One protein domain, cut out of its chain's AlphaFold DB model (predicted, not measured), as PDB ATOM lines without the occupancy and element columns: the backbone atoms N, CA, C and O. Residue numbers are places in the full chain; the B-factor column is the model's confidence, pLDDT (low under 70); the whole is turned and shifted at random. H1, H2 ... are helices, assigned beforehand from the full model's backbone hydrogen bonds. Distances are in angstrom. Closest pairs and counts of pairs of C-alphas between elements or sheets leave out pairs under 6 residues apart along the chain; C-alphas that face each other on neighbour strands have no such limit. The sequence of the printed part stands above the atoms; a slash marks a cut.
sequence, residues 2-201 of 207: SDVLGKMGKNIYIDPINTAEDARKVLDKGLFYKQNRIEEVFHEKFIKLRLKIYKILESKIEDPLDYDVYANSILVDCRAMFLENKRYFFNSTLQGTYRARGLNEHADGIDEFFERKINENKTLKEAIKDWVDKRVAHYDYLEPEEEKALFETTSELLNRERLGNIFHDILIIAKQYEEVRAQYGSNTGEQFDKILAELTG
ATOM      1  N   SER A   2      55.347  50.363   5.794       35.41
ATOM      2  CA  SER A   2      55.682  48.941   5.548       35.41
ATOM      3  C   SER A   2      54.456  48.023   5.390       35.41
ATOM      4  O   SER A   2      54.480  47.088   4.599       35.41
ATOM      5  N   ASP A   3      53.353  48.338   6.072       44.66
ATOM      6  CA  ASP A   3      52.134  47.513   6.093       44.66
ATOM      7  C   ASP A   3      51.256  47.632   4.823       44.66
ATOM      8  O   ASP A   3      50.364  46.819   4.584       44.66
ATOM      9  N   VAL A   4      51.511  48.651   3.992       36.09
ATOM     10  CA  VAL A   4      50.809  48.881   2.712       36.09
ATOM     11  C   VAL A   4      51.513  48.134   1.576       36.09
ATOM     12  O   VAL A   4      50.855  47.515   0.744       36.09
ATOM     13  N   LEU A   5      52.848  48.099   1.600       32.91
ATOM     14  CA  LEU A   5      53.663  47.360   0.632       32.91
ATOM     15  C   LEU A   5      53.522  45.835   0.794       32.91
ATOM     16  O   LEU A   5      53.461  45.126  -0.203       32.91
ATOM     17  N   GLY A   6      53.350  45.330   2.023       39.09
ATOM     18  CA  GLY A   6      53.070  43.905   2.275       39.09
ATOM     19  C   GLY A   6      51.677  43.426   1.828       39.09
ATOM     20  O   GLY A   6      51.424  42.221   1.790       39.09
ATOM     21  N   LYS A   7      50.763  44.347   1.486       41.28
ATOM     22  CA  LYS A   7      49.405  44.036   0.997       41.28
ATOM     23  C   LYS A   7      49.297  44.095  -0.528       41.28
ATOM     24  O   LYS A   7      48.463  43.392  -1.077       41.28
ATOM     25  N   MET A   8      50.171  44.833  -1.218       36.22
ATOM     26  CA  MET A   8      50.136  45.002  -2.682       36.22
ATOM     27  C   MET A   8      50.389  43.719  -3.500       36.22
ATOM     28  O   MET A   8      50.124  43.716  -4.695       36.22
ATOM     29  N   GLY A   9      50.857  42.627  -2.880       44.44
ATOM     30  CA  GLY A   9      51.091  41.336  -3.547       44.44
ATOM     31  C   GLY A   9      50.032  40.254  -3.298       44.44
ATOM     32  O   GLY A   9      50.233  39.113  -3.705       44.44
ATOM     33  N   LYS A  10      48.935  40.551  -2.589       56.91
ATOM     34  CA  LYS A  10      47.902  39.549  -2.283       56.91
ATOM     35  C   LYS A  10      46.821  39.553  -3.373       56.91
ATOM     36  O   LYS A  10      46.195  40.572  -3.633       56.91
ATOM     37  N   ASN A  11      46.596  38.402  -4.003       68.56
ATOM     38  CA  ASN A  11      45.491  38.192  -4.936       68.56
ATOM     39  C   ASN A  11      44.171  38.117  -4.141       68.56
ATOM     40  O   ASN A  11      44.041  37.278  -3.252       68.56
ATOM     41  N   ILE A  12      43.192  38.983  -4.428       82.12
ATOM     42  CA  ILE A  12      41.914  39.014  -3.688       82.12
ATOM     43  C   ILE A  12      41.075  37.744  -3.888       82.12
ATOM     44  O   ILE A  12      40.265  37.399  -3.025       82.12
ATOM     45  N   TYR A  13      41.293  37.038  -4.999       83.31
ATOM     46  CA  TYR A  13      40.546  35.851  -5.400       83.31
ATOM     47  C   TYR A  13      41.072  34.569  -4.743       83.31
ATOM     48  O   TYR A  13      40.324  33.602  -4.632       83.31
ATOM     49  N   ILE A  14      42.317  34.566  -4.250       79.88
ATOM     50  CA  ILE A  14      42.987  33.368  -3.727       79.88
ATOM     51  C   ILE A  14      43.389  33.591  -2.264       79.88
ATOM     52  O   ILE A  14      44.028  34.582  -1.916       79.88
ATOM     53  N   ASP A  15      42.987  32.680  -1.375       81.19
ATOM     54  CA  ASP A  15      43.505  32.664  -0.002       81.19
ATOM     55  C   ASP A  15      44.996  32.292   0.015       81.19
ATOM     56  O   ASP A  15      45.422  31.444  -0.766       81.19
ATOM     57  N   PRO A  16      45.812  32.876   0.908       81.38
ATOM     58  CA  PRO A  16      47.186  32.426   1.078       81.38
ATOM     59  C   PRO A  16      47.200  30.976   1.586       81.38
ATOM     60  O   PRO A  16      46.726  30.700   2.687       81.38
ATOM     61  N   ILE A  17      47.760  30.061   0.793       83.81
ATOM     62  CA  ILE A  17      47.916  28.645   1.144       83.81
ATOM     63  C   ILE A  17      49.366  28.425   1.571       83.81
ATOM     64  O   ILE A  17      50.252  28.306   0.726       83.81
ATOM     65  N   ASN A  18      49.616  28.399   2.882       87.69
ATOM     66  CA  ASN A  18      50.961  28.176   3.426       87.69
ATOM     67  C   ASN A  18      51.134  26.755   3.973       87.69
ATOM     68  O   ASN A  18      52.257  26.264   4.085       87.69
ATOM     69  N   THR A  19      50.032  26.089   4.322       90.31
ATOM     70  CA  THR A  19      50.025  24.747   4.906       90.31
ATOM     71  C   THR A  19      49.038  23.818   4.194       90.31
ATOM     72  O   THR A  19      48.118  24.255   3.501       90.31
ATOM     73  N   ALA A  20      49.193  22.508   4.400       90.88
ATOM     74  CA  ALA A  20      48.236  21.517   3.906       90.88
ATOM     75  C   ALA A  20      46.837  21.677   4.535       90.88
ATOM     76  O   ALA A  20      45.837  21.351   3.902       90.88
ATOM     77  N   GLU A  21      46.753  22.185   5.769       91.44
ATOM     78  CA  GLU A  21      45.474  22.494   6.412       91.44
ATOM     79  C   GLU A  21      44.784  23.685   5.733       91.44
ATOM     80  O   GLU A  21      43.578  23.631   5.494       91.44
ATOM     81  N   ASP A  22      45.540  24.719   5.347       85.94
ATOM     82  CA  ASP A  22      45.005  25.847   4.573       85.94
ATOM     83  C   ASP A  22      44.460  25.374   3.222       85.94
ATOM     84  O   ASP A  22      43.361  25.761   2.828       85.94
ATOM     85  N   ALA A  23      45.187  24.480   2.543       86.75
ATOM     86  CA  ALA A  23      44.743  23.897   1.280       86.75
ATOM     87  C   ALA A  23      43.418  23.132   1.440       86.75
ATOM     88  O   ALA A  23      42.502  23.327   0.644       86.75
ATOM     89  N   ARG A  24      43.281  22.314   2.495       89.62
ATOM     90  CA  ARG A  24      42.025  21.603   2.797       89.62
ATOM     91  C   ARG A  24      40.873  22.576   3.035       89.62
ATOM     92  O   ARG A  24      39.837  22.432   2.405       89.62
ATOM     93  N   LYS A  25      41.085  23.623   3.841       89.31
ATOM     94  CA  LYS A  25      40.066  24.657   4.097       89.31
ATOM     95  C   LYS A  25      39.608  25.374   2.826       89.31
ATOM     96  O   LYS A  25      38.446  25.761   2.741       89.31
ATOM     97  N   VAL A  26      40.507  25.605   1.867       87.88
ATOM     98  CA  VAL A  26      40.154  26.199   0.568       87.88
ATOM     99  C   VAL A  26      39.352  25.210  -0.276       87.88
ATOM    100  O   VAL A  26      38.317  25.585  -0.819       87.88
ATOM    101  N   LEU A  27      39.782  23.949  -0.347       87.44
ATOM    102  CA  LEU A  27      39.073  22.906  -1.091       87.44
ATOM    103  C   LEU A  27      37.666  22.651  -0.536       87.44
ATOM    104  O   LEU A  27      36.729  22.562  -1.323       87.44
ATOM    105  N   ASP A  28      37.500  22.634   0.789       90.50
ATOM    106  CA  ASP A  28      36.201  22.448   1.453       90.50
ATOM    107  C   ASP A  28      35.193  23.556   1.103       90.50
ATOM    108  O   ASP A  28      33.986  23.328   1.089       90.50
ATOM    109  N   LYS A  29      35.676  24.770   0.805       89.94
ATOM    110  CA  LYS A  29      34.841  25.891   0.342       89.94
ATOM    111  C   LYS A  29      34.607  25.886  -1.171       89.94
ATOM    112  O   LYS A  29      33.736  26.610  -1.645       89.94
ATOM    113  N   GLY A  30      35.393  25.114  -1.918       89.12
ATOM    114  CA  GLY A  30      35.518  25.189  -3.369       89.12
ATOM    115  C   GLY A  30      36.669  26.102  -3.804       89.12
ATOM    116  O   GLY A  30      36.830  27.219  -3.312       89.12
ATOM    117  N   LEU A  31      37.454  25.642  -4.781       86.06
ATOM    118  CA  LEU A  31      38.701  26.284  -5.223       86.06
ATOM    119  C   LEU A  31      38.540  27.768  -5.608       86.06
ATOM    120  O   LEU A  31      39.426  28.574  -5.333       86.06
ATOM    121  N   PHE A  32      37.398  28.138  -6.195       90.62
ATOM    122  CA  PHE A  32      37.122  29.484  -6.714       90.62
ATOM    123  C   PHE A  32      36.082  30.266  -5.895       90.62
ATOM    124  O   PHE A  32      35.528  31.253  -6.380       90.62
ATOM    125  N   TYR A  33      35.797  29.857  -4.652       92.06
ATOM    126  CA  TYR A  33      34.632  30.345  -3.898       92.06
ATOM    127  C   TYR A  33      34.551  31.881  -3.772       92.06
ATOM    128  O   TYR A  33      33.465  32.453  -3.864       92.06
ATOM    129  N   LYS A  34      35.687  32.574  -3.591       91.00
ATOM    130  CA  LYS A  34      35.714  34.044  -3.488       91.00
ATOM    131  C   LYS A  34      35.329  34.714  -4.798       91.00
ATOM    132  O   LYS A  34      34.516  35.634  -4.796       91.00
ATOM    133  N   GLN A  35      35.934  34.267  -5.894       91.75
ATOM    134  CA  GLN A  35      35.702  34.846  -7.210       91.75
ATOM    135  C   GLN A  35      34.277  34.564  -7.677       91.75
ATOM    136  O   GLN A  35      33.588  35.500  -8.072       91.75
ATOM    137  N   ASN A  36      33.792  33.333  -7.486       94.62
ATOM    138  CA  ASN A  36      32.404  32.971  -7.768       94.62
ATOM    139  C   ASN A  36      31.430  33.872  -7.000       94.62
ATOM    140  O   ASN A  36      30.505  34.422  -7.591       94.62
ATOM    141  N   ARG A  37      31.686  34.122  -5.708       94.00
ATOM    142  CA  ARG A  37      30.834  35.011  -4.911       94.00
ATOM    143  C   ARG A  37      30.851  36.460  -5.407       94.00
ATOM    144  O   ARG A  37      29.815  37.119  -5.402       94.00
ATOM    145  N   ILE A  38      32.009  36.977  -5.813       93.31
ATOM    146  CA  ILE A  38      32.116  38.321  -6.401       93.31
ATOM    147  C   ILE A  38      31.327  38.391  -7.718       93.31
ATOM    148  O   ILE A  38      30.587  39.347  -7.943       93.31
ATOM    149  N   GLU A  39      31.446  37.372  -8.569       94.88
ATOM    150  CA  GLU A  39      30.739  37.287  -9.850       94.88
ATOM    151  C   GLU A  39      29.216  37.187  -9.684       94.88
ATOM    152  O   GLU A  39      28.482  37.835 -10.431       94.88
ATOM    153  N   GLU A  40      28.730  36.460  -8.675       95.12
ATOM    154  CA  GLU A  40      27.313  36.454  -8.288       95.12
ATOM    155  C   GLU A  40      26.822  37.858  -7.917       95.12
ATOM    156  O   GLU A  40      25.781  38.307  -8.399       95.12
ATOM    157  N   VAL A  41      27.589  38.586  -7.099       94.75
ATOM    158  CA  VAL A  41      27.240  39.960  -6.712       94.75
ATOM    159  C   VAL A  41      27.214  40.875  -7.937       94.75
ATOM    160  O   VAL A  41      26.290  41.681  -8.070       94.75
ATOM    161  N   PHE A  42      28.172  40.746  -8.861       95.56
ATOM    162  CA  PHE A  42      28.143  41.506 -10.112       95.56
ATOM    163  C   PHE A  42      26.912  41.197 -10.956       95.56
ATOM    164  O   PHE A  42      26.312  42.124 -11.498       95.56
ATOM    165  N   HIS A  43      26.484  39.940 -11.023       96.56
ATOM    166  CA  HIS A  43      25.277  39.570 -11.751       96.56
ATOM    167  C   HIS A  43      24.028  40.245 -11.191       96.56
ATOM    168  O   HIS A  43      23.283  40.899 -11.925       96.56
ATOM    169  N   GLU A  44      23.826  40.154  -9.874       96.31
ATOM    170  CA  GLU A  44      22.706  40.818  -9.207       96.31
ATOM    171  C   GLU A  44      22.740  42.334  -9.427       96.31
ATOM    172  O   GLU A  44      21.699  42.971  -9.634       96.31
ATOM    173  N   LYS A  45      23.940  42.923  -9.398       95.50
ATOM    174  CA  LYS A  45      24.140  44.344  -9.669       95.50
ATOM    175  C   LYS A  45      23.795  44.702 -11.107       95.50
ATOM    176  O   LYS A  45      23.047  45.656 -11.292       95.50
ATOM    177  N   PHE A  46      24.213  43.925 -12.104       96.69
ATOM    178  CA  PHE A  46      23.839  44.154 -13.502       96.69
ATOM    179  C   PHE A  46      22.334  44.027 -13.751       96.69
ATOM    180  O   PHE A  46      21.771  44.824 -14.503       96.69
ATOM    181  N   ILE A  47      21.645  43.078 -13.106       96.00
ATOM    182  CA  ILE A  47      20.176  42.983 -13.170       96.00
ATOM    183  C   ILE A  47      19.544  44.286 -12.664       96.00
ATOM    184  O   ILE A  47      18.749  44.909 -13.370       96.00
ATOM    185  N   LYS A  48      19.933  44.740 -11.466       96.06
ATOM    186  CA  LYS A  48      19.401  45.974 -10.866       96.06
ATOM    187  C   LYS A  48      19.764  47.214 -11.686       96.06
ATOM    188  O   LYS A  48      18.920  48.086 -11.869       96.06
ATOM    189  N   LEU A  49      20.988  47.286 -12.202       96.19
ATOM    190  CA  LEU A  49      21.488  48.391 -13.016       96.19
ATOM    191  C   LEU A  49      20.673  48.547 -14.301       96.19
ATOM    192  O   LEU A  49      20.183  49.641 -14.575       96.19
ATOM    193  N   ARG A  50      20.427  47.443 -15.022       96.12
ATOM    194  CA  ARG A  50      19.548  47.425 -16.201       96.12
ATOM    195  C   ARG A  50      18.142  47.909 -15.866       96.12
ATOM    196  O   ARG A  50      17.632  48.783 -16.553       96.12
ATOM    197  N   LEU A  51      17.531  47.397 -14.795       94.69
ATOM    198  CA  LEU A  51      16.180  47.809 -14.387       94.69
ATOM    199  C   LEU A  51      16.088  49.314 -14.099       94.69
ATOM    200  O   LEU A  51      15.123  49.955 -14.513       94.69
ATOM    201  N   LYS A  52      17.087  49.889 -13.418       94.88
ATOM    202  CA  LYS A  52      17.158  51.336 -13.165       94.88
ATOM    203  C   LYS A  52      17.277  52.130 -14.465       94.88
ATOM    204  O   LYS A  52      16.545  53.095 -14.655       94.88
ATOM    205  N   ILE A  53      18.157  51.696 -15.365       94.75
ATOM    206  CA  ILE A  53      18.359  52.346 -16.661       94.75
ATOM    207  C   ILE A  53      17.087  52.290 -17.513       94.75
ATOM    208  O   ILE A  53      16.673  53.317 -18.042       94.75
ATOM    209  N   TYR A  54      16.427  51.132 -17.606       93.00
ATOM    210  CA  TYR A  54      15.177  51.009 -18.358       93.00
ATOM    211  C   TYR A  54      14.092  51.940 -17.818       93.00
ATOM    212  O   TYR A  54      13.408  52.582 -18.606       93.00
ATOM    213  N   LYS A  55      13.975  52.102 -16.492       91.38
ATOM    214  CA  LYS A  55      13.032  53.071 -15.909       91.38
ATOM    215  C   LYS A  55      13.308  54.511 -16.354       91.38
ATOM    216  O   LYS A  55      12.355  55.226 -16.655       91.38
ATOM    217  N   ILE A  56      14.580  54.918 -16.420       90.62
ATOM    218  CA  ILE A  56      14.973  56.249 -16.907       90.62
ATOM    219  C   ILE A  56      14.661  56.402 -18.402       90.62
ATOM    220  O   ILE A  56      14.044  57.389 -18.804       90.62
ATOM    221  N   LEU A  57      15.087  55.442 -19.226       89.50
ATOM    222  CA  LEU A  57      15.001  55.546 -20.687       89.50
ATOM    223  C   LEU A  57      13.569  55.409 -21.213       89.50
ATOM    224  O   LEU A  57      13.189  56.114 -22.141       89.50
ATOM    225  N   GLU A  58      12.746  54.560 -20.599       87.00
ATOM    226  CA  GLU A  58      11.334  54.402 -20.966       87.00
ATOM    227  C   GLU A  58      10.458  55.566 -20.475       87.00
ATOM    228  O   GLU A  58       9.235  55.497 -20.582       87.00
ATOM    229  N   SER A  59      11.062  56.629 -19.926       71.06
ATOM    230  CA  SER A  59      10.368  57.812 -19.397       71.06
ATOM    231  C   SER A  59       9.280  57.467 -18.377       71.06
ATOM    232  O   SER A  59       8.313  58.199 -18.212       71.06
ATOM    233  N   LYS A  60       9.462  56.363 -17.642       76.12
ATOM    234  CA  LYS A  60       8.576  55.947 -16.542       76.12
ATOM    235  C   LYS A  60       8.772  56.785 -15.277       76.12
ATOM    236  O   LYS A  60       8.180  56.481 -14.247       76.12
ATOM    237  N   ILE A  61       9.648  57.784 -15.344       79.12
ATOM    238  CA  ILE A  61       9.994  58.686 -14.258       79.12
ATOM    239  C   ILE A  61       9.703  60.105 -14.744       79.12
ATOM    240  O   ILE A  61      10.438  60.648 -15.570       79.12
ATOM    241  N   GLU A  62       8.601  60.664 -14.253       79.19
ATOM    242  CA  GLU A  62       8.184  62.043 -14.526       79.19
ATOM    243  C   GLU A  62       8.661  63.006 -13.430       79.19
ATOM    244  O   GLU A  62       8.917  64.173 -13.715       79.19
ATOM    245  N   ASP A  63       8.816  62.514 -12.193       88.00
ATOM    246  CA  ASP A  63       9.307  63.296 -11.059       88.00
ATOM    247  C   ASP A  63      10.833  63.515 -11.167       88.00
ATOM    248  O   ASP A  63      11.591  62.534 -11.198       88.00
ATOM    249  N   PRO A  64      11.310  64.776 -11.202       87.56
ATOM    250  CA  PRO A  64      12.736  65.089 -11.177       87.56
ATOM    251  C   PRO A  64      13.484  64.466  -9.991       87.56
ATOM    252  O   PRO A  64      14.623  64.036 -10.154       87.56
ATOM    253  N   LEU A  65      12.848  64.360  -8.818       91.56
ATOM    254  CA  LEU A  65      13.473  63.760  -7.640       91.56
ATOM    255  C   LEU A  65      13.769  62.277  -7.866       91.56
ATOM    256  O   LEU A  65      14.872  61.806  -7.580       91.56
ATOM    257  N   ASP A  66      12.796  61.539  -8.396       91.12
ATOM    258  CA  ASP A  66      12.990  60.134  -8.728       91.12
ATOM    259  C   ASP A  66      14.104  59.990  -9.767       91.12
ATOM    260  O   ASP A  66      14.978  59.132  -9.616       91.12
ATOM    261  N   TYR A  67      14.127  60.850 -10.791       91.44
ATOM    262  CA  TYR A  67      15.173  60.819 -11.813       91.44
ATOM    263  C   TYR A  67      16.561  60.961 -11.180       91.44
ATOM    264  O   TYR A  67      17.427  60.117 -11.427       91.44
ATOM    265  N   ASP A  68      16.746  61.949 -10.304       91.88
ATOM    266  CA  ASP A  68      18.011  62.183  -9.607       91.88
ATOM    267  C   ASP A  68      18.409  60.988  -8.732       91.88
ATOM    268  O   ASP A  68      19.576  60.581  -8.716       91.88
ATOM    269  N   VAL A  69      17.453  60.364  -8.038       93.69
ATOM    270  CA  VAL A  69      17.700  59.159  -7.231       93.69
ATOM    271  C   VAL A  69      18.188  58.003  -8.108       93.69
ATOM    272  O   VAL A  69      19.191  57.356  -7.780       93.69
ATOM    273  N   TYR A  70      17.522  57.734  -9.234       94.56
ATOM    274  CA  TYR A  70      17.925  56.658 -10.141       94.56
ATOM    275  C   TYR A  70      19.267  56.952 -10.814       94.56
ATOM    276  O   TYR A  70      20.128  56.068 -10.848       94.56
ATOM    277  N   ALA A  71      19.469  58.175 -11.304       94.44
ATOM    278  CA  ALA A  71      20.697  58.599 -11.961       94.44
ATOM    279  C   ALA A  71      21.899  58.488 -11.013       94.44
ATOM    280  O   ALA A  71      22.873  57.801 -11.327       94.44
ATOM    281  N   ASN A  72      21.795  59.040  -9.801       95.50
ATOM    282  CA  ASN A  72      22.846  58.926  -8.791       95.50
ATOM    283  C   ASN A  72      23.099  57.468  -8.395       95.50
ATOM    284  O   ASN A  72      24.248  57.037  -8.307       95.50
ATOM    285  N   SER A  73      22.043  56.665  -8.225       96.19
ATOM    286  CA  SER A  73      22.185  55.235  -7.934       96.19
ATOM    287  C   SER A  73      22.916  54.478  -9.050       96.19
ATOM    288  O   SER A  73      23.663  53.537  -8.774       96.19
ATOM    289  N   ILE A  74      22.702  54.833 -10.320       96.31
ATOM    290  CA  ILE A  74      23.424  54.256 -11.467       96.31
ATOM    291  C   ILE A  74      24.904  54.639 -11.411       96.31
ATOM    292  O   ILE A  74      25.750  53.752 -11.515       96.31
ATOM    293  N   LEU A  75      25.224  55.917 -11.185       96.56
ATOM    294  CA  LEU A  75      26.612  56.380 -11.089       96.56
ATOM    295  C   LEU A  75      27.362  55.717  -9.927       96.56
ATOM    296  O   LEU A  75      28.512  55.315 -10.097       96.56
ATOM    297  N   VAL A  76      26.705  55.525  -8.779       96.06
ATOM    298  CA  VAL A  76      27.269  54.801  -7.628       96.06
ATOM    299  C   VAL A  76      27.582  53.346  -7.977       96.06
ATOM    300  O   VAL A  76      28.675  52.867  -7.668       96.06
ATOM    301  N   ASP A  77      26.666  52.635  -8.640       95.88
ATOM    302  CA  ASP A  77      26.936  51.257  -9.064       95.88
ATOM    303  C   ASP A  77      28.068  51.209 -10.105       95.88
ATOM    304  O   ASP A  77      28.951  50.361  -9.991       95.88
ATOM    305  N   CYS A  78      28.127  52.159 -11.046       95.69
ATOM    306  CA  CYS A  78      29.236  52.249 -12.002       95.69
ATOM    307  C   CYS A  78      30.579  52.474 -11.288       95.69
ATOM    308  O   CYS A  78      31.562  51.776 -11.545       95.69
ATOM    309  N   ARG A  79      30.609  53.408 -10.333       94.31
ATOM    310  CA  ARG A  79      31.780  53.705  -9.501       94.31
ATOM    311  C   ARG A  79      32.259  52.482  -8.724       94.31
ATOM    312  O   ARG A  79      33.467  52.309  -8.576       94.31
ATOM    313  N   ALA A  80      31.336  51.668  -8.216       92.50
ATOM    314  CA  ALA A  80      31.647  50.474  -7.440       92.50
ATOM    315  C   ALA A  80      32.104  49.298  -8.314       92.50
ATOM    316  O   ALA A  80      32.999  48.563  -7.909       92.50
ATOM    317  N   MET A  81      31.495  49.115  -9.488       94.50
ATOM    318  CA  MET A  81      31.737  47.953 -10.349       94.50
ATOM    319  C   MET A  81      32.940  48.115 -11.275       94.50
ATOM    320  O   MET A  81      33.598  47.123 -11.573       94.50
ATOM    321  N   PHE A  82      33.226  49.333 -11.737       94.81
ATOM    322  CA  PHE A  82      34.196  49.543 -12.817       94.81
ATOM    323  C   PHE A  82      35.418  50.355 -12.406       94.81
ATOM    324  O   PHE A  82      36.453  50.287 -13.064       94.81
ATOM    325  N   LEU A  83      35.322  51.153 -11.341       92.00
ATOM    326  CA  LEU A  83      36.374  52.103 -10.995       92.00
ATOM    327  C   LEU A  83      37.121  51.642  -9.747       92.00
ATOM    328  O   LEU A  83      36.634  51.769  -8.621       92.00
ATOM    329  N   GLU A  84      38.347  51.160  -9.945       80.75
ATOM    330  CA  GLU A  84      39.193  50.712  -8.844       80.75
ATOM    331  C   GLU A  84      39.409  51.818  -7.810       80.75
ATOM    332  O   GLU A  84      39.639  52.994  -8.122       80.75
ATOM    333  N   ASN A  85      39.386  51.434  -6.536       77.62
ATOM    334  CA  ASN A  85      39.834  52.304  -5.465       77.62
ATOM    335  C   ASN A  85      41.153  51.788  -4.894       77.62
ATOM    336  O   ASN A  85      41.167  50.870  -4.080       77.62
ATOM    337  N   LYS A  86      42.250  52.465  -5.252       70.75
ATOM    338  CA  LYS A  86      43.618  52.137  -4.813       70.75
ATOM    339  C   LYS A  86      43.788  52.050  -3.287       70.75
ATOM    340  O   LYS A  86      44.758  51.464  -2.820       70.75
ATOM    341  N   ARG A  87      42.883  52.650  -2.500       68.94
ATOM    342  CA  ARG A  87      42.916  52.600  -1.027       68.94
ATOM    343  C   ARG A  87      42.246  51.351  -0.446       68.94
ATOM    344  O   ARG A  87      42.528  51.009   0.698       68.94
ATOM    345  N   TYR A  88      41.382  50.670  -1.201       67.69
ATOM    346  CA  TYR A  88      40.655  49.489  -0.735       67.69
ATOM    347  C   TYR A  88      41.205  48.227  -1.382       67.69
ATOM    348  O   TYR A  88      40.934  47.923  -2.536       67.69
ATOM    349  N   PHE A  89      41.942  47.462  -0.583       64.19
ATOM    350  CA  PHE A  89      42.609  46.243  -1.027       64.19
ATOM    351  C   PHE A  89      41.644  45.159  -1.548       64.19
ATOM    352  O   PHE A  89      41.993  44.428  -2.461       64.19
ATOM    353  N   PHE A  90      40.423  45.073  -1.010       68.44
ATOM    354  CA  PHE A  90      39.405  44.100  -1.436       68.44
ATOM    355  C   PHE A  90      38.433  44.654  -2.491       68.44
ATOM    356  O   PHE A  90      37.314  44.162  -2.626       68.44
ATOM    357  N   ASN A  91      38.815  45.712  -3.205       75.38
ATOM    358  CA  ASN A  91      38.013  46.246  -4.295       75.38
ATOM    359  C   ASN A  91      38.198  45.358  -5.535       75.38
ATOM    360  O   ASN A  91      39.255  45.382  -6.156       75.38
ATOM    361  N   SER A  92      37.181  44.562  -5.868       86.12
ATOM    362  CA  SER A  92      37.109  43.898  -7.169       86.12
ATOM    363  C   SER A  92      36.333  44.785  -8.129       86.12
ATOM    364  O   SER A  92      35.226  45.212  -7.801       86.12
ATOM    365  N   THR A  93      36.879  44.993  -9.322       94.00
ATOM    366  CA  THR A  93      36.157  45.543 -10.475       94.00
ATOM    367  C   THR A  93      35.800  44.433 -11.452       94.00
ATOM    368  O   THR A  93      36.325  43.319 -11.354       94.00
ATOM    369  N   LEU A  94      34.911  44.720 -12.404       94.88
ATOM    370  CA  LEU A  94      34.603  43.779 -13.474       94.88
ATOM    371  C   LEU A  94      35.852  43.454 -14.305       94.88
ATOM    372  O   LEU A  94      36.107  42.289 -14.598       94.88
ATOM    373  N   GLN A  95      36.667  44.467 -14.611       94.25
ATOM    374  CA  GLN A  95      37.922  44.313 -15.349       94.25
ATOM    375  C   GLN A  95      38.915  43.434 -14.580       94.25
ATOM    376  O   GLN A  95      39.525  42.541 -15.164       94.25
ATOM    377  N   GLY A  96      39.029  43.625 -13.260       91.94
ATOM    378  CA  GLY A  96      39.839  42.761 -12.397       91.94
ATOM    379  C   GLY A  96      39.383  41.301 -12.446       91.94
ATOM    380  O   GLY A  96      40.205  40.398 -12.604       91.94
ATOM    381  N   THR A  97      38.069  41.069 -12.406       92.94
ATOM    382  CA  THR A  97      37.499  39.720 -12.497       92.94
ATOM    383  C   THR A  97      37.742  39.085 -13.865       92.94
ATOM    384  O   THR A  97      38.098  37.911 -13.937       92.94
ATOM    385  N   TYR A  98      37.606  39.839 -14.955       95.00
ATOM    386  CA  TYR A  98      37.924  39.350 -16.296       95.00
ATOM    387  C   TYR A  98      39.403  39.003 -16.452       95.00
ATOM    388  O   TYR A  98      39.716  37.915 -16.933       95.00
ATOM    389  N   ARG A  99      40.314  39.841 -15.952       93.44
ATOM    390  CA  ARG A  99      41.752  39.528 -15.932       93.44
ATOM    391  C   ARG A  99      42.049  38.259 -15.140       93.44
ATOM    392  O   ARG A  99      42.801  37.410 -15.608       93.44
ATOM    393  N   ALA A 100      41.404  38.074 -13.988       90.56
ATOM    394  CA  ALA A 100      41.540  36.853 -13.195       90.56
ATOM    395  C   ALA A 100      41.001  35.598 -13.913       90.56
ATOM    396  O   ALA A 100      41.487  34.499 -13.658       90.56
ATOM    397  N   ARG A 101      40.046  35.756 -14.839       91.31
ATOM    398  CA  ARG A 101      39.543  34.694 -15.734       91.31
ATOM    399  C   ARG A 101      40.381  34.491 -17.006       91.31
ATOM    400  O   ARG A 101      40.050  33.621 -17.809       91.31
ATOM    401  N   GLY A 102      41.428  35.291 -17.217       92.25
ATOM    402  CA  GLY A 102      42.218  35.298 -18.454       92.25
ATOM    403  C   GLY A 102      41.535  35.995 -19.640       92.25
ATOM    404  O   GLY A 102      41.987  35.861 -20.772       92.25
ATOM    405  N   LEU A 103      40.462  36.750 -19.399       95.00
ATOM    406  CA  LEU A 103      39.650  37.444 -20.404       95.00
ATOM    407  C   LEU A 103      40.131  38.894 -20.611       95.00
ATOM    408  O   LEU A 103      39.372  39.846 -20.432       95.00
ATOM    409  N   ASN A 104      41.414  39.069 -20.946       95.62
ATOM    410  CA  ASN A 104      42.056  40.392 -20.977       95.62
ATOM    411  C   ASN A 104      41.418  41.354 -21.990       95.62
ATOM    412  O   ASN A 104      41.176  42.501 -21.642       95.62
ATOM    413  N   GLU A 105      41.049  40.885 -23.185       95.81
ATOM    414  CA  GLU A 105      40.430  41.736 -24.217       95.81
ATOM    415  C   GLU A 105      39.118  42.379 -23.737       95.81
ATOM    416  O   GLU A 105      38.871  43.562 -23.964       95.81
ATOM    417  N   HIS A 106      38.292  41.623 -23.004       95.44
ATOM    418  CA  HIS A 106      37.061  42.150 -22.412       95.44
ATOM    419  C   HIS A 106      37.348  43.160 -21.293       95.44
ATOM    420  O   HIS A 106      36.621  44.141 -21.148       95.44
ATOM    421  N   ALA A 107      38.392  42.925 -20.494       95.38
ATOM    422  CA  ALA A 107      38.806  43.851 -19.443       95.38
ATOM    423  C   ALA A 107      39.317  45.174 -20.029       95.38
ATOM    424  O   ALA A 107      38.911  46.244 -19.578       95.38
ATOM    425  N   ASP A 108      40.157  45.091 -21.058       95.38
ATOM    426  CA  ASP A 108      40.776  46.243 -21.703       95.38
ATOM    427  C   ASP A 108      39.729  47.085 -22.440       95.38
ATOM    428  O   ASP A 108      39.731  48.304 -22.299       95.38
ATOM    429  N   GLY A 109      38.745  46.463 -23.100       95.38
ATOM    430  CA  GLY A 109      37.634  47.193 -23.718       95.38
ATOM    431  C   GLY A 109      36.794  48.006 -22.720       95.38
ATOM    432  O   GLY A 109      36.332  49.103 -23.044       95.38
ATOM    433  N   ILE A 110      36.616  47.510 -21.488       95.50
ATOM    434  CA  ILE A 110      35.942  48.267 -20.421       95.50
ATOM    435  C   ILE A 110      36.840  49.402 -19.915       95.50
ATOM    436  O   ILE A 110      36.352  50.512 -19.702       95.50
ATOM    437  N   ASP A 111      38.137  49.157 -19.725       95.00
ATOM    438  CA  ASP A 111      39.061  50.212 -19.302       95.00
ATOM    439  C   ASP A 111      39.132  51.332 -20.342       95.00
ATOM    440  O   ASP A 111      38.928  52.495 -20.000       95.00
ATOM    441  N   GLU A 112      39.298  50.996 -21.621       95.06
ATOM    442  CA  GLU A 112      39.256  51.955 -22.725       95.06
ATOM    443  C   GLU A 112      37.956  52.753 -22.739       95.06
ATOM    444  O   GLU A 112      37.984  53.961 -22.967       95.06
ATOM    445  N   PHE A 113      36.817  52.106 -22.470       94.19
ATOM    446  CA  PHE A 113      35.528  52.777 -22.375       94.19
ATOM    447  C   PHE A 113      35.517  53.862 -21.286       94.19
ATOM    448  O   PHE A 113      35.109  54.994 -21.550       94.19
ATOM    449  N   PHE A 114      36.000  53.549 -20.083       94.75
ATOM    450  CA  PHE A 114      36.023  54.496 -18.966       94.75
ATOM    451  C   PHE A 114      37.131  55.556 -19.074       94.75
ATOM    452  O   PHE A 114      36.995  56.633 -18.489       94.75
ATOM    453  N   GLU A 115      38.187  55.300 -19.845       95.06
ATOM    454  CA  GLU A 115      39.251  56.268 -20.147       95.06
ATOM    455  C   GLU A 115      38.891  57.218 -21.313       95.06
ATOM    456  O   GLU A 115      39.646  58.142 -21.626       95.06
ATOM    457  N   ARG A 116      37.717  57.064 -21.949       92.44
ATOM    458  CA  ARG A 116      37.242  58.004 -22.979       92.44
ATOM    459  C   ARG A 116      37.098  59.410 -22.409       92.44
ATOM    460  O   ARG A 116      36.489  59.614 -21.358       92.44
ATOM    461  N   LYS A 117      37.607  60.394 -23.150       91.19
ATOM    462  CA  LYS A 117      37.406  61.813 -22.844       91.19
ATOM    463  C   LYS A 117      35.956  62.211 -23.093       91.19
ATOM    464  O   LYS A 117      35.435  61.987 -24.182       91.19
ATOM    465  N   ILE A 118      35.341  62.842 -22.099       86.62
ATOM    466  CA  ILE A 118      34.008  63.451 -22.234       86.62
ATOM    467  C   ILE A 118      34.103  64.953 -22.530       86.62
ATOM    468  O   ILE A 118      33.214  65.514 -23.161       86.62
ATOM    469  N   ASN A 119      35.210  65.581 -22.127       81.69
ATOM    470  CA  ASN A 119      35.612  66.931 -22.506       81.69
ATOM    471  C   ASN A 119      37.151  67.005 -22.570       81.69
ATOM    472  O   ASN A 119      37.838  66.001 -22.370       81.69
ATOM    473  N   GLU A 120      37.711  68.179 -22.868       78.31
ATOM    474  CA  GLU A 120      39.161  68.343 -23.071       78.31
ATOM    475  C   GLU A 120      40.001  67.890 -21.863       78.31
ATOM    476  O   GLU A 120      41.114  67.373 -22.039       78.31
ATOM    477  N   ASN A 121      39.423  67.994 -20.660       83.06
ATOM    478  CA  ASN A 121      40.126  67.907 -19.385       83.06
ATOM    479  C   ASN A 121      39.757  66.686 -18.533       83.06
ATOM    480  O   ASN A 121      40.437  66.447 -17.539       83.06
ATOM    481  N   LYS A 122      38.699  65.937 -18.872       90.06
ATOM    482  CA  LYS A 122      38.220  64.813 -18.056       90.06
ATOM    483  C   LYS A 122      37.840  63.587 -18.870       90.06
ATOM    484  O   LYS A 122      37.176  63.664 -19.909       90.06
ATOM    485  N   THR A 123      38.213  62.440 -18.323       93.88
ATOM    486  CA  THR A 123      37.708  61.126 -18.712       93.88
ATOM    487  C   THR A 123      36.347  60.846 -18.074       93.88
ATOM    488  O   THR A 123      35.964  61.445 -17.063       93.88
ATOM    489  N   LEU A 124      35.619  59.887 -18.643       93.75
ATOM    490  CA  LEU A 124      34.371  59.375 -18.084       93.75
ATOM    491  C   LEU A 124      34.560  58.879 -16.640       93.75
ATOM    492  O   LEU A 124      33.781  59.204 -15.742       93.75
ATOM    493  N   LYS A 125      35.637  58.131 -16.403       94.44
ATOM    494  CA  LYS A 125      36.054  57.658 -15.082       94.44
ATOM    495  C   LYS A 125      36.209  58.784 -14.071       94.44
ATOM    496  O   LYS A 125      35.694  58.671 -12.959       94.44
ATOM    497  N   GLU A 126      36.923  59.845 -14.435       94.50
ATOM    498  CA  GLU A 126      37.145  60.992 -13.553       94.50
ATOM    499  C   GLU A 126      35.841  61.711 -13.233       94.50
ATOM    500  O   GLU A 126      35.614  62.052 -12.078       94.50
ATOM    501  N   ALA A 127      34.951  61.868 -14.213       94.31
ATOM    502  CA  ALA A 127      33.662  62.516 -14.008       94.31
ATOM    503  C   ALA A 127      32.752  61.747 -13.044       94.31
ATOM    504  O   ALA A 127      32.259  62.321 -12.073       94.31
ATOM    505  N   ILE A 128      32.585  60.435 -13.259       95.75
ATOM    506  CA  ILE A 128      31.794  59.576 -12.363       95.75
ATOM    507  C   ILE A 128      32.397  59.597 -10.958       95.75
ATOM    508  O   ILE A 128      31.678  59.725  -9.968       95.75
ATOM    509  N   LYS A 129      33.724  59.466 -10.866       94.81
ATOM    510  CA  LYS A 129      34.437  59.465  -9.592       94.81
ATOM    511  C   LYS A 129      34.280  60.788  -8.853       94.81
ATOM    512  O   LYS A 129      33.971  60.752  -7.669       94.81
ATOM    513  N   ASP A 130      34.488  61.916  -9.521       94.56
ATOM    514  CA  ASP A 130      34.356  63.237  -8.914       94.56
ATOM    515  C   ASP A 130      32.937  63.463  -8.401       94.56
ATOM    516  O   ASP A 130      32.772  63.861  -7.253       94.56
ATOM    517  N   TRP A 131      31.917  63.170  -9.209       96.00
ATOM    518  CA  TRP A 131      30.528  63.360  -8.798       96.00
ATOM    519  C   TRP A 131      30.161  62.479  -7.603       96.00
ATOM    520  O   TRP A 131      29.704  62.971  -6.569       96.00
ATOM    521  N   VAL A 132      30.407  61.170  -7.720       96.00
ATOM    522  CA  VAL A 132      30.035  60.215  -6.675       96.00
ATOM    523  C   VAL A 132      30.819  60.480  -5.397       96.00
ATOM    524  O   VAL A 132      30.221  60.529  -4.326       96.00
ATOM    525  N   ASP A 133      32.134  60.683  -5.486       94.50
ATOM    526  CA  ASP A 133      32.961  60.864  -4.299       94.50
ATOM    527  C   ASP A 133      32.691  62.245  -3.642       94.50
ATOM    528  O   ASP A 133      32.631  62.287  -2.417       94.50
ATOM    529  N   LYS A 134      32.472  63.344  -4.391       95.25
ATOM    530  CA  LYS A 134      32.384  64.723  -3.837       95.25
ATOM    531  C   LYS A 134      30.974  65.255  -3.565       95.25
ATOM    532  O   LYS A 134      30.851  66.272  -2.875       95.25
ATOM    533  N   ARG A 135      29.933  64.673  -4.173       94.69
ATOM    534  CA  ARG A 135      28.540  65.161  -4.059       94.69
ATOM    535  C   ARG A 135      27.525  64.101  -3.635       94.69
ATOM    536  O   ARG A 135      26.470  64.467  -3.128       94.69
ATOM    537  N   VAL A 136      27.820  62.812  -3.816       93.94
ATOM    538  CA  VAL A 136      26.906  61.727  -3.409       93.94
ATOM    539  C   VAL A 136      27.356  61.075  -2.102       93.94
ATOM    540  O   VAL A 136      26.565  60.934  -1.174       93.94
ATOM    541  N   ALA A 137      28.619  60.655  -2.024       91.62
ATOM    542  CA  ALA A 137      29.182  60.008  -0.841       91.62
ATOM    543  C   ALA A 137      29.606  61.024   0.227       91.62
ATOM    544  O   ALA A 137      29.438  60.778   1.422       91.62
ATOM    545  N   HIS A 138      30.135  62.165  -0.211       92.25
ATOM    546  CA  HIS A 138      30.506  63.293   0.635       92.25
ATOM    547  C   HIS A 138      29.895  64.578   0.065       92.25
ATOM    548  O   HIS A 138      29.422  64.593  -1.069       92.25
ATOM    549  N   TYR A 139      29.924  65.648   0.855       92.25
ATOM    550  CA  TYR A 139      29.603  67.008   0.423       92.25
ATOM    551  C   TYR A 139      30.851  67.864   0.603       92.25
ATOM    552  O   TYR A 139      30.963  68.648   1.544       92.25
ATOM    553  N   ASP A 140      31.832  67.631  -0.266       94.00
ATOM    554  CA  ASP A 140      33.118  68.317  -0.185       94.00
ATOM    555  C   ASP A 140      32.944  69.805  -0.512       94.00
ATOM    556  O   ASP A 140      32.156  70.177  -1.386       94.00
ATOM    557  N   TYR A 141      33.695  70.679   0.152       95.44
ATOM    558  CA  TYR A 141      33.756  72.077  -0.265       95.44
ATOM    559  C   TYR A 141      34.382  72.176  -1.666       95.44
ATOM    560  O   TYR A 141      35.414  71.554  -1.914       95.44
ATOM    561  N   LEU A 142      33.752  72.949  -2.554       95.25
ATOM    562  CA  LEU A 142      34.244  73.281  -3.891       95.25
ATOM    563  C   LEU A 142      34.093  74.785  -4.100       95.25
ATOM    564  O   LEU A 142      33.116  75.367  -3.623       95.25
ATOM    565  N   GLU A 143      35.020  75.396  -4.834       96.69
ATOM    566  CA  GLU A 143      34.819  76.770  -5.296       96.69
ATOM    567  C   GLU A 143      33.637  76.827  -6.291       96.69
ATOM    568  O   GLU A 143      33.366  75.833  -6.983       96.69
ATOM    569  N   PRO A 144      32.917  77.960  -6.403       96.38
ATOM    570  CA  PRO A 144      31.720  78.061  -7.246       96.38
ATOM    571  C   PRO A 144      31.931  77.629  -8.706       96.38
ATOM    572  O   PRO A 144      31.065  76.992  -9.308       96.38
ATOM    573  N   GLU A 145      33.089  77.943  -9.286       94.94
ATOM    574  CA  GLU A 145      33.440  77.577 -10.658       94.94
ATOM    575  C   GLU A 145      33.658  76.065 -10.810       94.94
ATOM    576  O   GLU A 145      33.263  75.477 -11.820       94.94
ATOM    577  N   GLU A 146      34.251  75.424  -9.801       92.88
ATOM    578  CA  GLU A 146      34.474  73.977  -9.779       92.88
ATOM    579  C   GLU A 146      33.155  73.220  -9.632       92.88
ATOM    580  O   GLU A 146      32.939  72.210 -10.306       92.88
ATOM    581  N   GLU A 147      32.263  73.716  -8.774       93.75
ATOM    582  CA  GLU A 147      30.930  73.151  -8.588       93.75
ATOM    583  C   GLU A 147      30.103  73.248  -9.870       93.75
ATOM    584  O   GLU A 147      29.515  72.254 -10.304       93.75
ATOM    585  N   LYS A 148      30.125  74.411 -10.528       94.00
ATOM    586  CA  LYS A 148      29.461  74.599 -11.816       94.00
ATOM    587  C   LYS A 148      30.007  73.637 -12.874       94.00
ATOM    588  O   LYS A 148      29.227  72.936 -13.515       94.00
ATOM    589  N   ALA A 149      31.330  73.547 -13.018       91.94
ATOM    590  CA  ALA A 149      31.956  72.651 -13.989       91.94
ATOM    591  C   ALA A 149      31.632  71.172 -13.710       91.94
ATOM    592  O   ALA A 149      31.414  70.385 -14.635       91.94
ATOM    593  N   LEU A 150      31.582  70.779 -12.434       93.19
ATOM    594  CA  LEU A 150      31.192  69.437 -12.016       93.19
ATOM    595  C   LEU A 150      29.728  69.138 -12.376       93.19
ATOM    596  O   LEU A 150      29.437  68.061 -12.897       93.19
ATOM    597  N   PHE A 151      28.823  70.085 -12.128       92.75
ATOM    598  CA  PHE A 151      27.408  69.943 -12.459       92.75
ATOM    599  C   PHE A 151      27.168  69.862 -13.970       92.75
ATOM    600  O   PHE A 151      26.424  68.992 -14.421       92.75
ATOM    601  N   GLU A 152      27.818  70.716 -14.762       91.88
ATOM    602  CA  GLU A 152      27.723  70.698 -16.229       91.88
ATOM    603  C   GLU A 152      28.208  69.358 -16.791       91.88
ATOM    604  O   GLU A 152      27.491  68.697 -17.542       91.88
ATOM    605  N   THR A 153      29.375  68.896 -16.332       91.50
ATOM    606  CA  THR A 153      29.955  67.610 -16.744       91.50
ATOM    607  C   THR A 153      29.014  66.435 -16.448       91.50
ATOM    608  O   THR A 153      28.799  65.569 -17.298       91.50
ATOM    609  N   THR A 154      28.438  66.391 -15.245       91.69
ATOM    610  CA  THR A 154      27.515  65.318 -14.849       91.69
ATOM    611  C   THR A 154      26.183  65.412 -15.594       91.69
ATOM    612  O   THR A 154      25.627  64.391 -15.997       91.69
ATOM    613  N   SER A 155      25.684  66.623 -15.831       90.12
ATOM    614  CA  SER A 155      24.448  66.841 -16.589       90.12
ATOM    615  C   SER A 155      24.593  66.374 -18.037       90.12
ATOM    616  O   SER A 155      23.699  65.720 -18.567       90.12
ATOM    617  N   GLU A 156      25.740  66.637 -18.670       89.12
ATOM    618  CA  GLU A 156      26.040  66.131 -20.011       89.12
ATOM    619  C   GLU A 156      26.072  64.602 -20.074       89.12
ATOM    620  O   GLU A 156      25.566  64.015 -21.032       89.12
ATOM    621  N   LEU A 157      26.657  63.969 -19.056       90.44
ATOM    622  CA  LEU A 157      26.763  62.518 -18.941       90.44
ATOM    623  C   LEU A 157      25.387  61.842 -18.850       90.44
ATOM    624  O   LEU A 157      25.150  60.799 -19.466       90.44
ATOM    625  N   LEU A 158      24.502  62.434 -18.048       91.19
ATOM    626  CA  LEU A 158      23.171  61.916 -17.739       91.19
ATOM    627  C   LEU A 158      22.105  62.365 -18.747       91.19
ATOM    628  O   LEU A 158      20.960  61.915 -18.673       91.19
ATOM    629  N   ASN A 159      22.447  63.224 -19.711       88.06
ATOM    630  CA  ASN A 159      21.484  63.719 -20.683       88.06
ATOM    631  C   ASN A 159      20.964  62.584 -21.584       88.06
ATOM    632  O   ASN A 159      21.629  62.154 -22.527       88.06
ATOM    633  N   ARG A 160      19.727  62.147 -21.329       84.12
ATOM    634  CA  ARG A 160      19.055  61.073 -22.077       84.12
ATOM    635  C   ARG A 160      18.835  61.386 -23.561       84.12
ATOM    636  O   ARG A 160      18.689  60.460 -24.349       84.12
ATOM    637  N   GLU A 161      18.819  62.661 -23.943       82.94
ATOM    638  CA  GLU A 161      18.629  63.097 -25.333       82.94
ATOM    639  C   GLU A 161      19.925  63.012 -26.151       82.94
ATOM    640  O   GLU A 161      19.897  63.025 -27.382       82.94
ATOM    641  N   ARG A 162      21.078  62.890 -25.480       81.88
ATOM    642  CA  ARG A 162      22.375  62.743 -26.137       81.88
ATOM    643  C   ARG A 162      22.561  61.299 -26.608       81.88
ATOM    644  O   ARG A 162      22.438  60.349 -25.832       81.88
ATOM    645  N   LEU A 163      22.914  61.142 -27.884       74.56
ATOM    646  CA  LEU A 163      23.393  59.868 -28.423       74.56
ATOM    647  C   LEU A 163      24.672  59.451 -27.687       74.56
ATOM    648  O   LEU A 163      25.598  60.251 -27.565       74.56
ATOM    649  N   GLY A 164      24.719  58.205 -27.213       72.62
ATOM    650  CA  GLY A 164      25.848  57.711 -26.414       72.62
ATOM    651  C   GLY A 164      25.896  58.300 -25.003       72.62
ATOM    652  O   GLY A 164      26.971  58.588 -24.491       72.62
ATOM    653  N   ASN A 165      24.735  58.548 -24.386       86.19
ATOM    654  CA  ASN A 165      24.686  58.813 -22.950       86.19
ATOM    655  C   ASN A 165      25.116  57.574 -22.147       86.19
ATOM    656  O   ASN A 165      25.036  56.436 -22.625       86.19
ATOM    657  N   ILE A 166      25.498  57.796 -20.886       92.06
ATOM    658  CA  ILE A 166      26.017  56.724 -20.031       92.06
ATOM    659  C   ILE A 166      25.029  55.564 -19.865       92.06
ATOM    660  O   ILE A 166      25.439  54.420 -19.701       92.06
ATOM    661  N   PHE A 167      23.721  55.816 -19.924       93.69
ATOM    662  CA  PHE A 167      22.727  54.767 -19.734       93.69
ATOM    663  C   PHE A 167      22.788  53.726 -20.853       93.69
ATOM    664  O   PHE A 167      22.817  52.529 -20.572       93.69
ATOM    665  N   HIS A 168      22.848  54.164 -22.113       91.56
ATOM    666  CA  HIS A 168      22.991  53.249 -23.247       91.56
ATOM    667  C   HIS A 168      24.317  52.499 -23.208       91.56
ATOM    668  O   HIS A 168      24.338  51.286 -23.419       91.56
ATOM    669  N   ASP A 169      25.401  53.192 -22.881       92.00
ATOM    670  CA  ASP A 169      26.719  52.574 -22.828       92.00
ATOM    671  C   ASP A 169      26.806  51.475 -21.761       92.00
ATOM    672  O   ASP A 169      27.321  50.382 -22.003       92.00
ATOM    673  N   ILE A 170      26.220  51.714 -20.586       95.44
ATOM    674  CA  ILE A 170      26.156  50.711 -19.525       95.44
ATOM    675  C   ILE A 170      25.269  49.525 -19.926       95.44
ATOM    676  O   ILE A 170      25.574  48.393 -19.548       95.44
ATOM    677  N   LEU A 171      24.210  49.728 -20.720       95.06
ATOM    678  CA  LEU A 171      23.440  48.610 -21.282       95.06
ATOM    679  C   LEU A 171      24.270  47.766 -22.259       95.06
ATOM    680  O   LEU A 171      24.104  46.547 -22.277       95.06
ATOM    681  N   ILE A 172      25.169  48.379 -23.037       94.00
ATOM    682  CA  ILE A 172      26.094  47.652 -23.919       94.00
ATOM    683  C   ILE A 172      27.036  46.782 -23.082       94.00
ATOM    684  O   ILE A 172      27.127  45.580 -23.334       94.00
ATOM    685  N   ILE A 173      27.658  47.347 -22.042       95.81
ATOM    686  CA  ILE A 173      28.527  46.591 -21.123       95.81
ATOM    687  C   ILE A 173      27.742  45.469 -20.429       95.81
ATOM    688  O   ILE A 173      28.221  44.343 -20.327       95.81
ATOM    689  N   ALA A 174      26.510  45.737 -19.988       95.94
ATOM    690  CA  ALA A 174      25.659  44.727 -19.361       95.94
ATOM    691  C   ALA A 174      25.312  43.579 -20.319       95.94
ATOM    692  O   ALA A 174      25.251  42.427 -19.896       95.94
ATOM    693  N   LYS A 175      25.096  43.871 -21.606       95.81
ATOM    694  CA  LYS A 175      24.873  42.846 -22.628       95.81
ATOM    695  C   LYS A 175      26.130  42.004 -22.850       95.81
ATOM    696  O   LYS A 175      26.039  40.781 -22.797       95.81
ATOM    697  N   GLN A 176      27.286  42.647 -23.020       96.25
ATOM    698  CA  GLN A 176      28.578  41.961 -23.149       96.25
ATOM    699  C   GLN A 176      28.859  41.057 -21.942       96.25
ATOM    700  O   GLN A 176      29.341  39.939 -22.097       96.25
ATOM    701  N   TYR A 177      28.496  41.498 -20.736       96.88
ATOM    702  CA  TYR A 177      28.624  40.692 -19.527       96.88
ATOM    703  C   TYR A 177      27.800  39.395 -19.578       96.88
ATOM    704  O   TYR A 177      28.307  38.332 -19.214       96.88
ATOM    705  N   GLU A 178      26.552  39.450 -20.052       96.88
ATOM    706  CA  GLU A 178      25.724  38.246 -20.225       96.88
ATOM    707  C   GLU A 178      26.264  37.329 -21.333       96.88
ATOM    708  O   GLU A 178      26.252  36.109 -21.176       96.88
ATOM    709  N   GLU A 179      26.793  37.895 -22.423       96.50
ATOM    710  CA  GLU A 179      27.440  37.132 -23.502       96.50
ATOM    711  C   GLU A 179      28.669  36.369 -22.981       96.50
ATOM    712  O   GLU A 179      28.788  35.162 -23.202       96.50
ATOM    713  N   VAL A 180      29.527  37.032 -22.195       96.31
ATOM    714  CA  VAL A 180      30.683  36.404 -21.533       96.31
ATOM    715  C   VAL A 180      30.242  35.261 -20.617       96.31
ATOM    716  O   VAL A 180      30.832  34.180 -20.655       96.31
ATOM    717  N   ARG A 181      29.187  35.457 -19.816       96.31
ATOM    718  CA  ARG A 181      28.647  34.399 -18.945       96.31
ATOM    719  C   ARG A 181      28.124  33.207 -19.739       96.31
ATOM    720  O   ARG A 181      28.388  32.065 -19.366       96.31
ATOM    721  N   ALA A 182      27.396  33.451 -20.824       95.62
ATOM    722  CA  ALA A 182      26.857  32.387 -21.663       95.62
ATOM    723  C   ALA A 182      27.984  31.563 -22.307       95.62
ATOM    724  O   ALA A 182      27.999  30.332 -22.206       95.62
ATOM    725  N   GLN A 183      28.969  32.245 -22.898       94.75
ATOM    726  CA  GLN A 183      30.090  31.615 -23.589       94.75
ATOM    727  C   GLN A 183      31.006  30.873 -22.607       94.75
ATOM    728  O   GLN A 183      31.160  29.653 -22.685       94.75
ATOM    729  N   TYR A 184      31.550  31.582 -21.621       94.50
ATOM    730  CA  TYR A 184      32.621  31.072 -20.765       94.50
ATOM    731  C   TYR A 184      32.131  30.461 -19.451       94.50
ATOM    732  O   TYR A 184      32.943  29.940 -18.707       94.50
ATOM    733  N   GLY A 185      30.831  30.492 -19.146       95.12
ATOM    734  CA  GLY A 185      30.288  30.037 -17.859       95.12
ATOM    735  C   GLY A 185      29.982  31.202 -16.917       95.12
ATOM    736  O   GLY A 185      30.613  32.267 -16.985       95.12
ATOM    737  N   SER A 186      28.994  30.996 -16.042       95.06
ATOM    738  CA  SER A 186      28.407  32.042 -15.196       95.06
ATOM    739  C   SER A 186      29.400  32.640 -14.196       95.06
ATOM    740  O   SER A 186      29.226  33.778 -13.752       95.06
ATOM    741  N   ASN A 187      30.448  31.879 -13.880       95.25
ATOM    742  CA  ASN A 187      31.545  32.227 -12.995       95.25
ATOM    743  C   ASN A 187      32.820  31.453 -13.379       95.25
ATOM    744  O   ASN A 187      32.822  30.620 -14.290       95.25
ATOM    745  N   THR A 188      33.907  31.729 -12.666       93.50
ATOM    746  CA  THR A 188      35.223  31.110 -12.879       93.50
ATOM    747  C   THR A 188      35.222  29.594 -12.669       93.50
ATOM    748  O   THR A 188      35.883  28.881 -13.421       93.50
ATOM    749  N   GLY A 189      34.459  29.086 -11.695       93.31
ATOM    750  CA  GLY A 189      34.308  27.642 -11.486       93.31
ATOM    751  C   GLY A 189      33.695  26.941 -12.696       93.31
ATOM    752  O   GLY A 189      34.286  26.011 -13.229       93.31
ATOM    753  N   GLU A 190      32.573  27.455 -13.204       95.19
ATOM    754  CA  GLU A 190      31.942  26.900 -14.409       95.19
ATOM    755  C   GLU A 190      32.831  27.014 -15.653       95.19
ATOM    756  O   GLU A 190      32.811  26.129 -16.507       95.19
ATOM    757  N   GLN A 191      33.623  28.086 -15.773       95.69
ATOM    758  CA  GLN A 191      34.609  28.196 -16.851       95.69
ATOM    759  C   GLN A 191      35.642  27.080 -16.772       95.69
ATOM    760  O   GLN A 191      35.960  26.460 -17.784       95.69
ATOM    761  N   PHE A 192      36.168  26.834 -15.575       93.56
ATOM    762  CA  PHE A 192      37.136  25.776 -15.353       93.56
ATOM    763  C   PHE A 192      36.541  24.402 -15.675       93.56
ATOM    764  O   PHE A 192      37.167  23.630 -16.401       93.56
ATOM    765  N   ASP A 193      35.313  24.132 -15.232       92.88
ATOM    766  CA  ASP A 193      34.612  22.879 -15.522       92.88
ATOM    767  C   ASP A 193      34.389  22.681 -17.029       92.88
ATOM    768  O   ASP A 193      34.625  21.588 -17.547       92.88
ATOM    769  N   LYS A 194      34.010  23.739 -17.765       92.69
ATOM    770  CA  LYS A 194      33.885  23.702 -19.234       92.69
ATOM    771  C   LYS A 194      35.217  23.384 -19.918       92.69
ATOM    772  O   LYS A 194      35.252  22.523 -20.792       92.69
ATOM    773  N   ILE A 195      36.306  24.037 -19.503       92.19
ATOM    774  CA  ILE A 195      37.652  23.780 -20.041       92.19
ATOM    775  C   ILE A 195      38.067  22.332 -19.766       92.19
ATOM    776  O   ILE A 195      38.566  21.649 -20.658       92.19
ATOM    777  N   LEU A 196      37.844  21.833 -18.547       91.25
ATOM    778  CA  LEU A 196      38.134  20.441 -18.212       91.25
ATOM    779  C   LEU A 196      37.304  19.469 -19.050       91.25
ATOM    780  O   LEU A 196      37.854  18.482 -19.536       91.25
ATOM    781  N   ALA A 197      36.013  19.737 -19.244       91.94
ATOM    782  CA  ALA A 197      35.156  18.915 -20.090       91.94
ATOM    783  C   ALA A 197      35.665  18.886 -21.539       91.94
ATOM    784  O   ALA A 197      35.727  17.818 -22.139       91.94
ATOM    785  N   GLU A 198      36.106  20.015 -22.089       89.88
ATOM    786  CA  GLU A 198      36.677  20.073 -23.439       89.88
ATOM    787  C   GLU A 198      37.994  19.285 -23.547       89.88
ATOM    788  O   GLU A 198      38.168  18.486 -24.467       89.88
ATOM    789  N   LEU A 199      38.892  19.426 -22.565       91.19
ATOM    790  CA  LEU A 199      40.183  18.724 -22.538       91.19
ATOM    791  C   LEU A 199      40.056  17.214 -22.304       91.19
ATOM    792  O   LEU A 199      40.891  16.440 -22.769       91.19
ATOM    793  N   THR A 200      39.038  16.793 -21.554       90.62
ATOM    794  CA  THR A 200      38.813  15.382 -21.194       90.62
ATOM    795  C   THR A 200      37.795  14.682 -22.093       90.62
ATOM    796  O   THR A 200      37.578  13.482 -21.938       90.62
ATOM    797  N   GLY A 201      37.210  15.400 -23.060       78.69
ATOM    798  CA  GLY A 201      36.193  14.872 -23.967       78.69
ATOM    799  C   GLY A 201      34.905  14.493 -23.239       78.69
ATOM    800  O   GLY A 201      34.404  13.397 -23.475       78.69
TER     801      GLY A 201
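AT A GLANCE: This is residues 2 to 201 of the 207 residues of an uncharacterized protein of Xanthomonas campestris (UniProt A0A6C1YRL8). The long helix H3 and its hairpin partner H4 lie side by side, and H9 runs lengthwise on one part of H3; the smaller hairpin of H5 and H6 packs on this body, with H5 running nearly in H4's direction. At one end H7 crosses H4 and H8 packs across H7; at the other end lie H2 and H10, and residues 196 to 201 stick out, while H1, beyond a long lead-in, packs on no helix. The printed part has 200 residues with ten named helices, H1 to H10 in order, and no named strand; the class is all helix. It is only just compact, close to loose, with a radius of gyration of the C-alphas of 19.5 A and spans of 60 by 45 by 29 A.

HOW THE PARTS SIT: Begin at H3, residues 33 to 57, the hub, which touches four helices. With H4, residues 64 to 82, it forms a helical hairpin at a shallow tilt of 28 degrees; their closest C-alphas, of Lys 52 and Tyr 70, are 6.2 A apart. Residues 46 to 57 alone of H3 touch H9, residues 166 to 184, at a steep tilt of 38 degrees; look at the closest C-alphas, of Ile 53 and Phe 167, 5.9 A apart. H5, residues 94 to 100, forms a hairpin with H6, residues 104 to 114, the closest C-alphas, of Gln 95 and Ala 107, being 4.2 A apart. Residues 72 to 79 alone of H4 touch H7, residues 124 to 137, at a steep tilt of 61 degrees, closest at the C-alphas of Val 76 and Val 132, 6.2 A. H8, residues 144 to 158, touches H7, closest at the C-alphas of Ala 127 and Thr 154, 6.8 A. H10, residues 188 to 200, and H9 only just touch, only at the corner, with 3 pairs of C-alphas within 8 A, the closest those of Tyr 184 and Gln 191, 5.2 A. H2, residues 20 to 29, and H3 meet only through their link; H1, residues 2 to 5, touches no helix. Every O i to N i+4 pair is within hydrogen-bond range in H3, H4, H5, H6, H8, H9 and H10, against 5 of 6 in H2 and 9 of 10 in H7; H1 is too short for such a pair.

IN THESE COORDINATES: Find C-alpha 33 at (34.632, 30.345, -3.898); from there H3 runs 36.1 A to C-alpha 57 at (15.001, 55.546, -20.687). H4 and H9 each measure 26.5 A, H8 21.1 A, H10 18.1 A and H7 18.0 A. H10 ends at C-alpha 200, (38.813, 15.382, -21.194).

THE WHOLE: The C-alphas farthest apart, of Pro 144 and Gly 201, are 65.5 A apart. The printed part has no cut, and the links H1 to H2 and H4 to H5 are long. The mean pLDDT of the printed part is 88.6; look for values under 70 at residues 2 to 11 and 87 to 90.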